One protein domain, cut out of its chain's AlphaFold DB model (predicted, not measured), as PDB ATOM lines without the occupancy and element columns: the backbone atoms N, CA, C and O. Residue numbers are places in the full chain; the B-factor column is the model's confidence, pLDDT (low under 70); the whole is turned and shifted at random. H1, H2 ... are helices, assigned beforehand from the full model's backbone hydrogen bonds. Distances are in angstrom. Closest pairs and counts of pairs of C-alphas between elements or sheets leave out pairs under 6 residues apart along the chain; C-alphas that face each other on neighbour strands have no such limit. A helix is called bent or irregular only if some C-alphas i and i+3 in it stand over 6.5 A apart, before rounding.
ATOM      1  N   TRP A 175     169.454 138.240 142.416       93.31
ATOM      2  CA  TRP A 175     168.575 138.161 141.245       93.31
ATOM      3  C   TRP A 175     167.515 137.059 141.388       93.31
ATOM      4  O   TRP A 175     166.405 137.219 140.897       93.31
ATOM      5  N   PHE A 176     167.847 135.955 142.066       94.12
ATOM      6  CA  PHE A 176     166.928 134.844 142.284       94.12
ATOM      7  C   PHE A 176     165.963 135.165 143.418       94.12
ATOM      8  O   PHE A 176     164.771 134.918 143.278       94.12
ATOM      9  N   THR A 177     166.456 135.726 144.528       93.94
ATOM     10  CA  THR A 177     165.600 136.049 145.678       93.94
ATOM     11  C   THR A 177     164.566 137.113 145.343       93.94
ATOM     12  O   THR A 177     163.407 136.951 145.699       93.94
ATOM     13  N   GLU A 178     164.958 138.162 144.619       93.94
ATOM     14  CA  GLU A 178     164.010 139.172 144.139       93.94
ATOM     15  C   GLU A 178     163.173 138.650 142.967       93.94
ATOM     16  O   GLU A 178     161.970 138.870 142.925       93.94
ATOM     17  N   GLY A 179     163.780 137.903 142.038       95.25
ATOM     18  CA  GLY A 179     163.079 137.371 140.871       95.25
ATOM     19  C   GLY A 179     161.929 136.433 141.224       95.25
ATOM     20  O   GLY A 179     160.834 136.571 140.683       95.25
ATOM     21  N   ILE A 180     162.146 135.511 142.167       96.31
ATOM     22  CA  ILE A 180     161.092 134.596 142.618       96.31
ATOM     23  C   ILE A 180     160.015 135.325 143.427       96.31
ATOM     24  O   ILE A 180     158.849 134.948 143.350       96.31
ATOM     25  N   ALA A 181     160.381 136.378 144.167       96.38
ATOM     26  CA  ALA A 181     159.431 137.208 144.902       96.38
ATOM     27  C   ALA A 181     158.518 138.003 143.950       96.38
ATOM     28  O   ALA A 181     157.296 137.979 144.112       96.38
ATOM     29  N   GLU A 182     159.075 138.586 142.885       95.88
ATOM     30  CA  GLU A 182     158.312 139.237 141.811       95.88
ATOM     31  C   GLU A 182     157.407 138.234 141.081       95.88
ATOM     32  O   GLU A 182     156.211 138.468 140.900       95.88
ATOM     33  N   TYR A 183     157.954 137.078 140.686       96.75
ATOM     34  CA  TYR A 183     157.198 136.084 139.927       96.75
ATOM     35  C   TYR A 183     156.073 135.450 140.751       96.75
ATOM     36  O   TYR A 183     154.975 135.243 140.245       96.75
ATOM     37  N   TRP A 184     156.285 135.152 142.034       97.50
ATOM     38  CA  TRP A 184     155.227 134.566 142.865       97.50
ATOM     39  C   TRP A 184     154.187 135.576 143.338       97.50
ATOM     40  O   TRP A 184     153.100 135.150 143.718       97.50
ATOM     41  N   SER A 185     154.485 136.876 143.298       96.56
ATOM     42  CA  SER A 185     153.530 137.921 143.673       96.56
ATOM     43  C   SER A 185     152.688 138.448 142.510       96.56
ATOM     44  O   SER A 185     151.559 138.864 142.737       96.56
ATOM     45  N   GLN A 186     153.195 138.433 141.272       93.94
ATOM     46  CA  GLN A 186     152.465 138.949 140.101       93.94
ATOM     47  C   GLN A 186     152.473 138.028 138.875       93.94
ATOM     48  O   GLN A 186     151.803 138.318 137.883       93.94
ATOM     49  N   GLY A 187     153.212 136.921 138.901       93.19
ATOM     50  CA  GLY A 187     153.447 136.102 137.716       93.19
ATOM     51  C   GLY A 187     154.285 136.839 136.677       93.19
ATOM     52  O   GLY A 187     155.116 137.687 137.002       93.19
ATOM     53  N   TRP A 188     154.066 136.518 135.404       87.94
ATOM     54  CA  TRP A 188     154.631 137.275 134.290       87.94
ATOM     55  C   TRP A 188     153.734 138.482 133.989       87.94
ATOM     56  O   TRP A 188     152.533 138.312 133.777       87.94
ATOM     57  N   ASN A 189     154.304 139.690 133.949       89.00
ATOM     58  CA  ASN A 189     153.564 140.927 133.689       89.00
ATOM     59  C   ASN A 189     154.101 141.705 132.469       89.00
ATOM     60  O   ASN A 189     155.170 141.411 131.930       89.00
ATOM     61  N   THR A 190     153.349 142.719 132.034       91.69
ATOM     62  CA  THR A 190     153.683 143.539 130.856       91.69
ATOM     63  C   THR A 190     154.977 144.330 131.019       91.69
ATOM     64  O   THR A 190     155.660 144.602 130.033       91.69
ATOM     65  N   ASP A 191     155.333 144.693 132.250       90.19
ATOM     66  CA  ASP A 191     156.562 145.434 132.530       90.19
ATOM     67  C   ASP A 191     157.793 144.546 132.335       90.19
ATOM     68  O   ASP A 191     158.778 144.970 131.727       90.19
ATOM     69  N   ALA A 192     157.723 143.293 132.795       90.88
ATOM     70  CA  ALA A 192     158.740 142.288 132.529       90.88
ATOM     71  C   ALA A 192     158.864 142.036 131.021       90.88
ATOM     72  O   ALA A 192     159.975 142.095 130.498       90.88
ATOM     73  N   ASP A 193     157.745 141.861 130.306       92.12
ATOM     74  CA  ASP A 193     157.747 141.717 128.841       92.12
ATOM     75  C   ASP A 193     158.456 142.876 128.148       92.12
ATOM     76  O   ASP A 193     159.327 142.661 127.307       92.12
ATOM     77  N   MET A 194     158.107 144.109 128.514       94.06
ATOM     78  CA  MET A 194     158.692 145.306 127.923       94.06
ATOM     79  C   MET A 194     160.204 145.362 128.156       94.06
ATOM     80  O   MET A 194     160.960 145.615 127.217       94.06
ATOM     81  N   VAL A 195     160.655 145.105 129.388       93.19
ATOM     82  CA  VAL A 195     162.081 145.132 129.735       93.19
ATOM     83  C   VAL A 195     162.852 144.035 129.003       93.19
ATOM     84  O   VAL A 195     163.904 144.306 128.426       93.19
ATOM     85  N   ILE A 196     162.343 142.802 128.994       93.88
ATOM     86  CA  ILE A 196     163.015 141.684 128.325       93.88
ATOM     87  C   ILE A 196     163.020 141.889 126.807       93.88
ATOM     88  O   ILE A 196     164.053 141.673 126.171       93.88
ATOM     89  N   ALA A 197     161.917 142.363 126.224       94.44
ATOM     90  CA  ALA A 197     161.845 142.675 124.802       94.44
ATOM     91  C   ALA A 197     162.858 143.758 124.405       94.44
ATOM     92  O   ALA A 197     163.560 143.584 123.411       94.44
ATOM     93  N   ASP A 198     162.993 144.836 125.183       95.19
ATOM     94  CA  ASP A 198     163.986 145.884 124.923       95.19
ATOM     95  C   ASP A 198     165.423 145.344 124.982       95.19
ATOM     96  O   ASP A 198     166.224 145.591 124.077       95.19
ATOM     97  N   LEU A 199     165.747 144.522 125.986       94.12
ATOM     98  CA  LEU A 199     167.066 143.891 126.104       94.12
ATOM     99  C   LEU A 199     167.377 142.966 124.920       94.12
ATOM    100  O   LEU A 199     168.504 142.959 124.420       94.12
ATOM    101  N   VAL A 200     166.386 142.212 124.439       95.06
ATOM    102  CA  VAL A 200     166.528 141.346 123.259       95.06
ATOM    103  C   VAL A 200     166.724 142.178 121.993       95.06
ATOM    104  O   VAL A 200     167.663 141.932 121.237       95.06
ATOM    105  N   LEU A 201     165.866 143.175 121.759       96.81
ATOM    106  CA  LEU A 201     165.885 143.992 120.543       96.81
ATOM    107  C   LEU A 201     167.130 144.880 120.447       96.81
ATOM    108  O   LEU A 201     167.641 145.105 119.352       96.81
ATOM    109  N   SER A 202     167.636 145.356 121.583       95.94
ATOM    110  CA  SER A 202     168.864 146.154 121.654       95.94
ATOM    111  C   SER A 202     170.148 145.313 121.635       95.94
ATOM    112  O   SER A 202     171.237 145.877 121.538       95.94
ATOM    113  N   GLY A 203     170.043 143.980 121.707       94.38
ATOM    114  CA  GLY A 203     171.192 143.072 121.776       94.38
ATOM    115  C   GLY A 203     171.939 143.111 123.115       94.38
ATOM    116  O   GLY A 203     173.090 142.687 123.177       94.38
ATOM    117  N   ASN A 204     171.298 143.619 124.173       93.38
ATOM    118  CA  ASN A 204     171.867 143.775 125.514       93.38
ATOM    119  C   ASN A 204     171.440 142.672 126.497       93.38
ATOM    120  O   ASN A 204     171.799 142.733 127.675       93.38
ATOM    121  N   LEU A 205     170.667 141.675 126.053       94.12
ATOM    122  CA  LEU A 205     170.291 140.547 126.900       94.12
ATOM    123  C   LEU A 205     171.537 139.749 127.306       94.12
ATOM    124  O   LEU A 205     172.223 139.160 126.471       94.12
ATOM    125  N   ILE A 206     171.802 139.718 128.610       93.12
ATOM    126  CA  ILE A 206     172.887 138.939 129.207       93.12
ATOM    127  C   ILE A 206     172.452 137.494 129.466       93.12
ATOM    128  O   ILE A 206     171.268 137.205 129.644       93.12
ATOM    129  N   SER A 207     173.418 136.581 129.525       93.00
ATOM    130  CA  SER A 207     173.144 135.188 129.892       93.00
ATOM    131  C   SER A 207     172.821 135.047 131.389       93.00
ATOM    132  O   SER A 207     173.252 135.861 132.205       93.00
ATOM    133  N   ILE A 208     172.103 133.984 131.776       90.19
ATOM    134  CA  ILE A 208     171.755 133.708 133.189       90.19
ATOM    135  C   ILE A 208     173.016 133.620 134.069       90.19
ATOM    136  O   ILE A 208     173.033 134.104 135.200       90.19
ATOM    137  N   GLU A 209     174.108 133.073 133.531       91.06
ATOM    138  CA  GLU A 209     175.414 132.980 134.203       91.06
ATOM    139  C   GLU A 209     176.018 134.351 134.543       91.06
ATOM    140  O   GLU A 209     176.910 134.453 135.385       91.06
ATOM    141  N   GLU A 210     175.532 135.416 133.908       93.12
ATOM    142  CA  GLU A 210     175.999 136.786 134.070       93.12
ATOM    143  C   GLU A 210     175.043 137.660 134.883       93.12
ATOM    144  O   GLU A 210     175.374 138.816 135.140       93.12
ATOM    145  N   PHE A 211     173.902 137.138 135.351       92.69
ATOM    146  CA  PHE A 211     172.922 137.927 136.113       92.69
ATOM    147  C   PHE A 211     173.520 138.572 137.367       92.69
ATOM    148  O   PHE A 211     173.115 139.663 137.751       92.69
ATOM    149  N   TRP A 212     174.552 137.967 137.963       88.00
ATOM    150  CA  TRP A 212     175.284 138.547 139.097       88.00
ATOM    151  C   TRP A 212     175.956 139.895 138.784       88.00
ATOM    152  O   TRP A 212     176.290 140.631 139.713       88.00
ATOM    153  N   LYS A 213     176.168 140.231 137.503       89.19
ATOM    154  CA  LYS A 213     176.721 141.524 137.074       89.19
ATOM    155  C   LYS A 213     175.719 142.668 137.239       89.19
ATOM    156  O   LYS A 213     176.131 143.822 137.313       89.19
ATOM    157  N   VAL A 214     174.423 142.363 137.286       86.94
ATOM    158  CA  VAL A 214     173.347 143.343 137.441       86.94
ATOM    159  C   VAL A 214     172.833 143.241 138.871       86.94
ATOM    160  O   VAL A 214     172.317 142.208 139.279       86.94
ATOM    161  N   HIS A 215     173.009 144.300 139.658       87.38
ATOM    162  CA  HIS A 215     172.724 144.261 141.089       87.38
ATOM    163  C   HIS A 215     172.001 145.526 141.545       87.38
ATOM    164  O   HIS A 215     172.486 146.634 141.322       87.38
ATOM    165  N   GLY A 216     170.863 145.359 142.222       82.50
ATOM    166  CA  GLY A 216     170.106 146.468 142.814       82.50
ATOM    167  C   GLY A 216     169.487 147.432 141.798       82.50
ATOM    168  O   GLY A 216     169.147 148.556 142.158       82.50
ATOM    169  N   THR A 217     169.356 147.025 140.534       87.69
ATOM    170  CA  THR A 217     168.680 147.800 139.486       87.69
ATOM    171  C   THR A 217     167.334 147.173 139.160       87.69
ATOM    172  O   THR A 217     167.173 145.966 139.301       87.69
ATOM    173  N   TYR A 218     166.392 147.959 138.642       88.56
ATOM    174  CA  TYR A 218     165.093 147.452 138.184       88.56
ATOM    175  C   TYR A 218     165.220 146.303 137.160       88.56
ATOM    176  O   TYR A 218     164.486 145.322 137.228       88.56
ATOM    177  N   PHE A 219     166.226 146.361 136.277       90.75
ATOM    178  CA  PHE A 219     166.528 145.284 135.326       90.75
ATOM    179  C   PHE A 219     166.825 143.945 136.006       90.75
ATOM    180  O   PHE A 219     166.405 142.914 135.499       90.75
ATOM    181  N   MET A 220     167.517 143.947 137.151       92.69
ATOM    182  CA  MET A 220     167.804 142.720 137.903       92.69
ATOM    183  C   MET A 220     166.511 142.011 138.324       92.69
ATOM    184  O   MET A 220     166.419 140.794 138.184       92.69
ATOM    185  N   TYR A 221     165.523 142.771 138.804       92.19
ATOM    186  CA  TYR A 221     164.231 142.236 139.237       92.19
ATOM    187  C   TYR A 221     163.498 141.599 138.057       92.19
ATOM    188  O   TYR A 221     163.093 140.446 138.141       92.19
ATOM    189  N   LYS A 222     163.408 142.304 136.920       94.06
ATOM    190  CA  LYS A 222     162.692 141.805 135.733       94.06
ATOM    191  C   LYS A 222     163.402 140.647 135.032       94.06
ATOM    192  O   LYS A 222     162.743 139.709 134.594       94.06
ATOM    193  N   LEU A 223     164.736 140.645 135.010       93.38
ATOM    194  CA  LEU A 223     165.522 139.492 134.562       93.38
ATOM    195  C   LEU A 223     165.269 138.271 135.452       93.38
ATOM    196  O   LEU A 223     164.969 137.198 134.935       93.38
ATOM    197  N   GLY A 224     165.328 138.439 136.776       93.69
ATOM    198  CA  GLY A 224     165.013 137.372 137.724       93.69
ATOM    199  C   GLY A 224     163.585 136.842 137.565       93.69
ATOM    200  O   GLY A 224     163.401 135.632 137.448       93.69
ATOM    201  N   GLN A 225     162.599 137.741 137.486       95.25
ATOM    202  CA  GLN A 225     161.178 137.425 137.298       95.25
ATOM    203  C   GLN A 225     160.932 136.612 136.024       95.25
ATOM    204  O   GLN A 225     160.107 135.711 136.031       95.25
ATOM    205  N   SER A 226     161.654 136.904 134.936       91.94
ATOM    206  CA  SER A 226     161.459 136.215 133.651       91.94
ATOM    207  C   SER A 226     161.953 134.761 133.619       91.94
ATOM    208  O   SER A 226     161.626 134.026 132.688       91.94
ATOM    209  N   VAL A 227     162.766 134.351 134.598       90.69
ATOM    210  CA  VAL A 227     163.406 133.024 134.641       90.69
ATOM    211  C   VAL A 227     162.847 132.128 135.754       90.69
ATOM    212  O   VAL A 227     162.974 130.906 135.652       90.69
TER     213      VAL A 227
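Overview. This is residues 175 to 227 of the 228 residues of an uncharacterized protein of candidate division Zixibacteria bacterium (UniProt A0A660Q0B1). The longest helices, H1 and H2, pack on two sides of H4, which sits between them and crosses both. Short H3 touches no helix but is near H1 and H4. The printed part has 53 residues with four named helices, H1 to H4 in order, and no named strand: all helix, compact, radius of gyration of the C-alphas 10.2 A, spans 29 by 23 by 16 A.

Along the chain. H1, residues 175 to 186, begins at C-alpha 175 (168.575, 138.161, 141.245) and is 16.2 A long. H2, 190 to 201, is 16.0 A; irregular H3, 208 to 213, 10.0 A, with C-alphas 209 and 212 7.4 A apart. H4, 218 to 227, is 15.0 A and ends at C-alpha 227 (163.406, 133.024, 134.641).

Arrangement. H1 touches H4, about perpendicular at 75 degrees; the closest C-alphas, of Gly 179 and Gly 224, are 3.7 A apart. H2, with residues 191 to 196 alone, touches H4 at 87 degrees, about perpendicular; closest C-alphas: Ala 192 and Lys 222, 5.1 A. H1 and H2 are apart. H3 is close to but not clearly touching H4; the closest C-alphas, of Phe 211 and Met 220, are 7.2 A apart. Every O i to N i+4 pair is within hydrogen-bond range in H1 and H2, 5 of 6 in H4, and 0 of 2 in H3, where 2 of 3 O i to N i+3 pairs are.

Size, cuts and confidence. The C-alphas farthest apart, of Ser 185 and Gly 203, are 28.6 A apart. The printed part has no cut, no link is long, and no printed residue is under 70 in pLDDT.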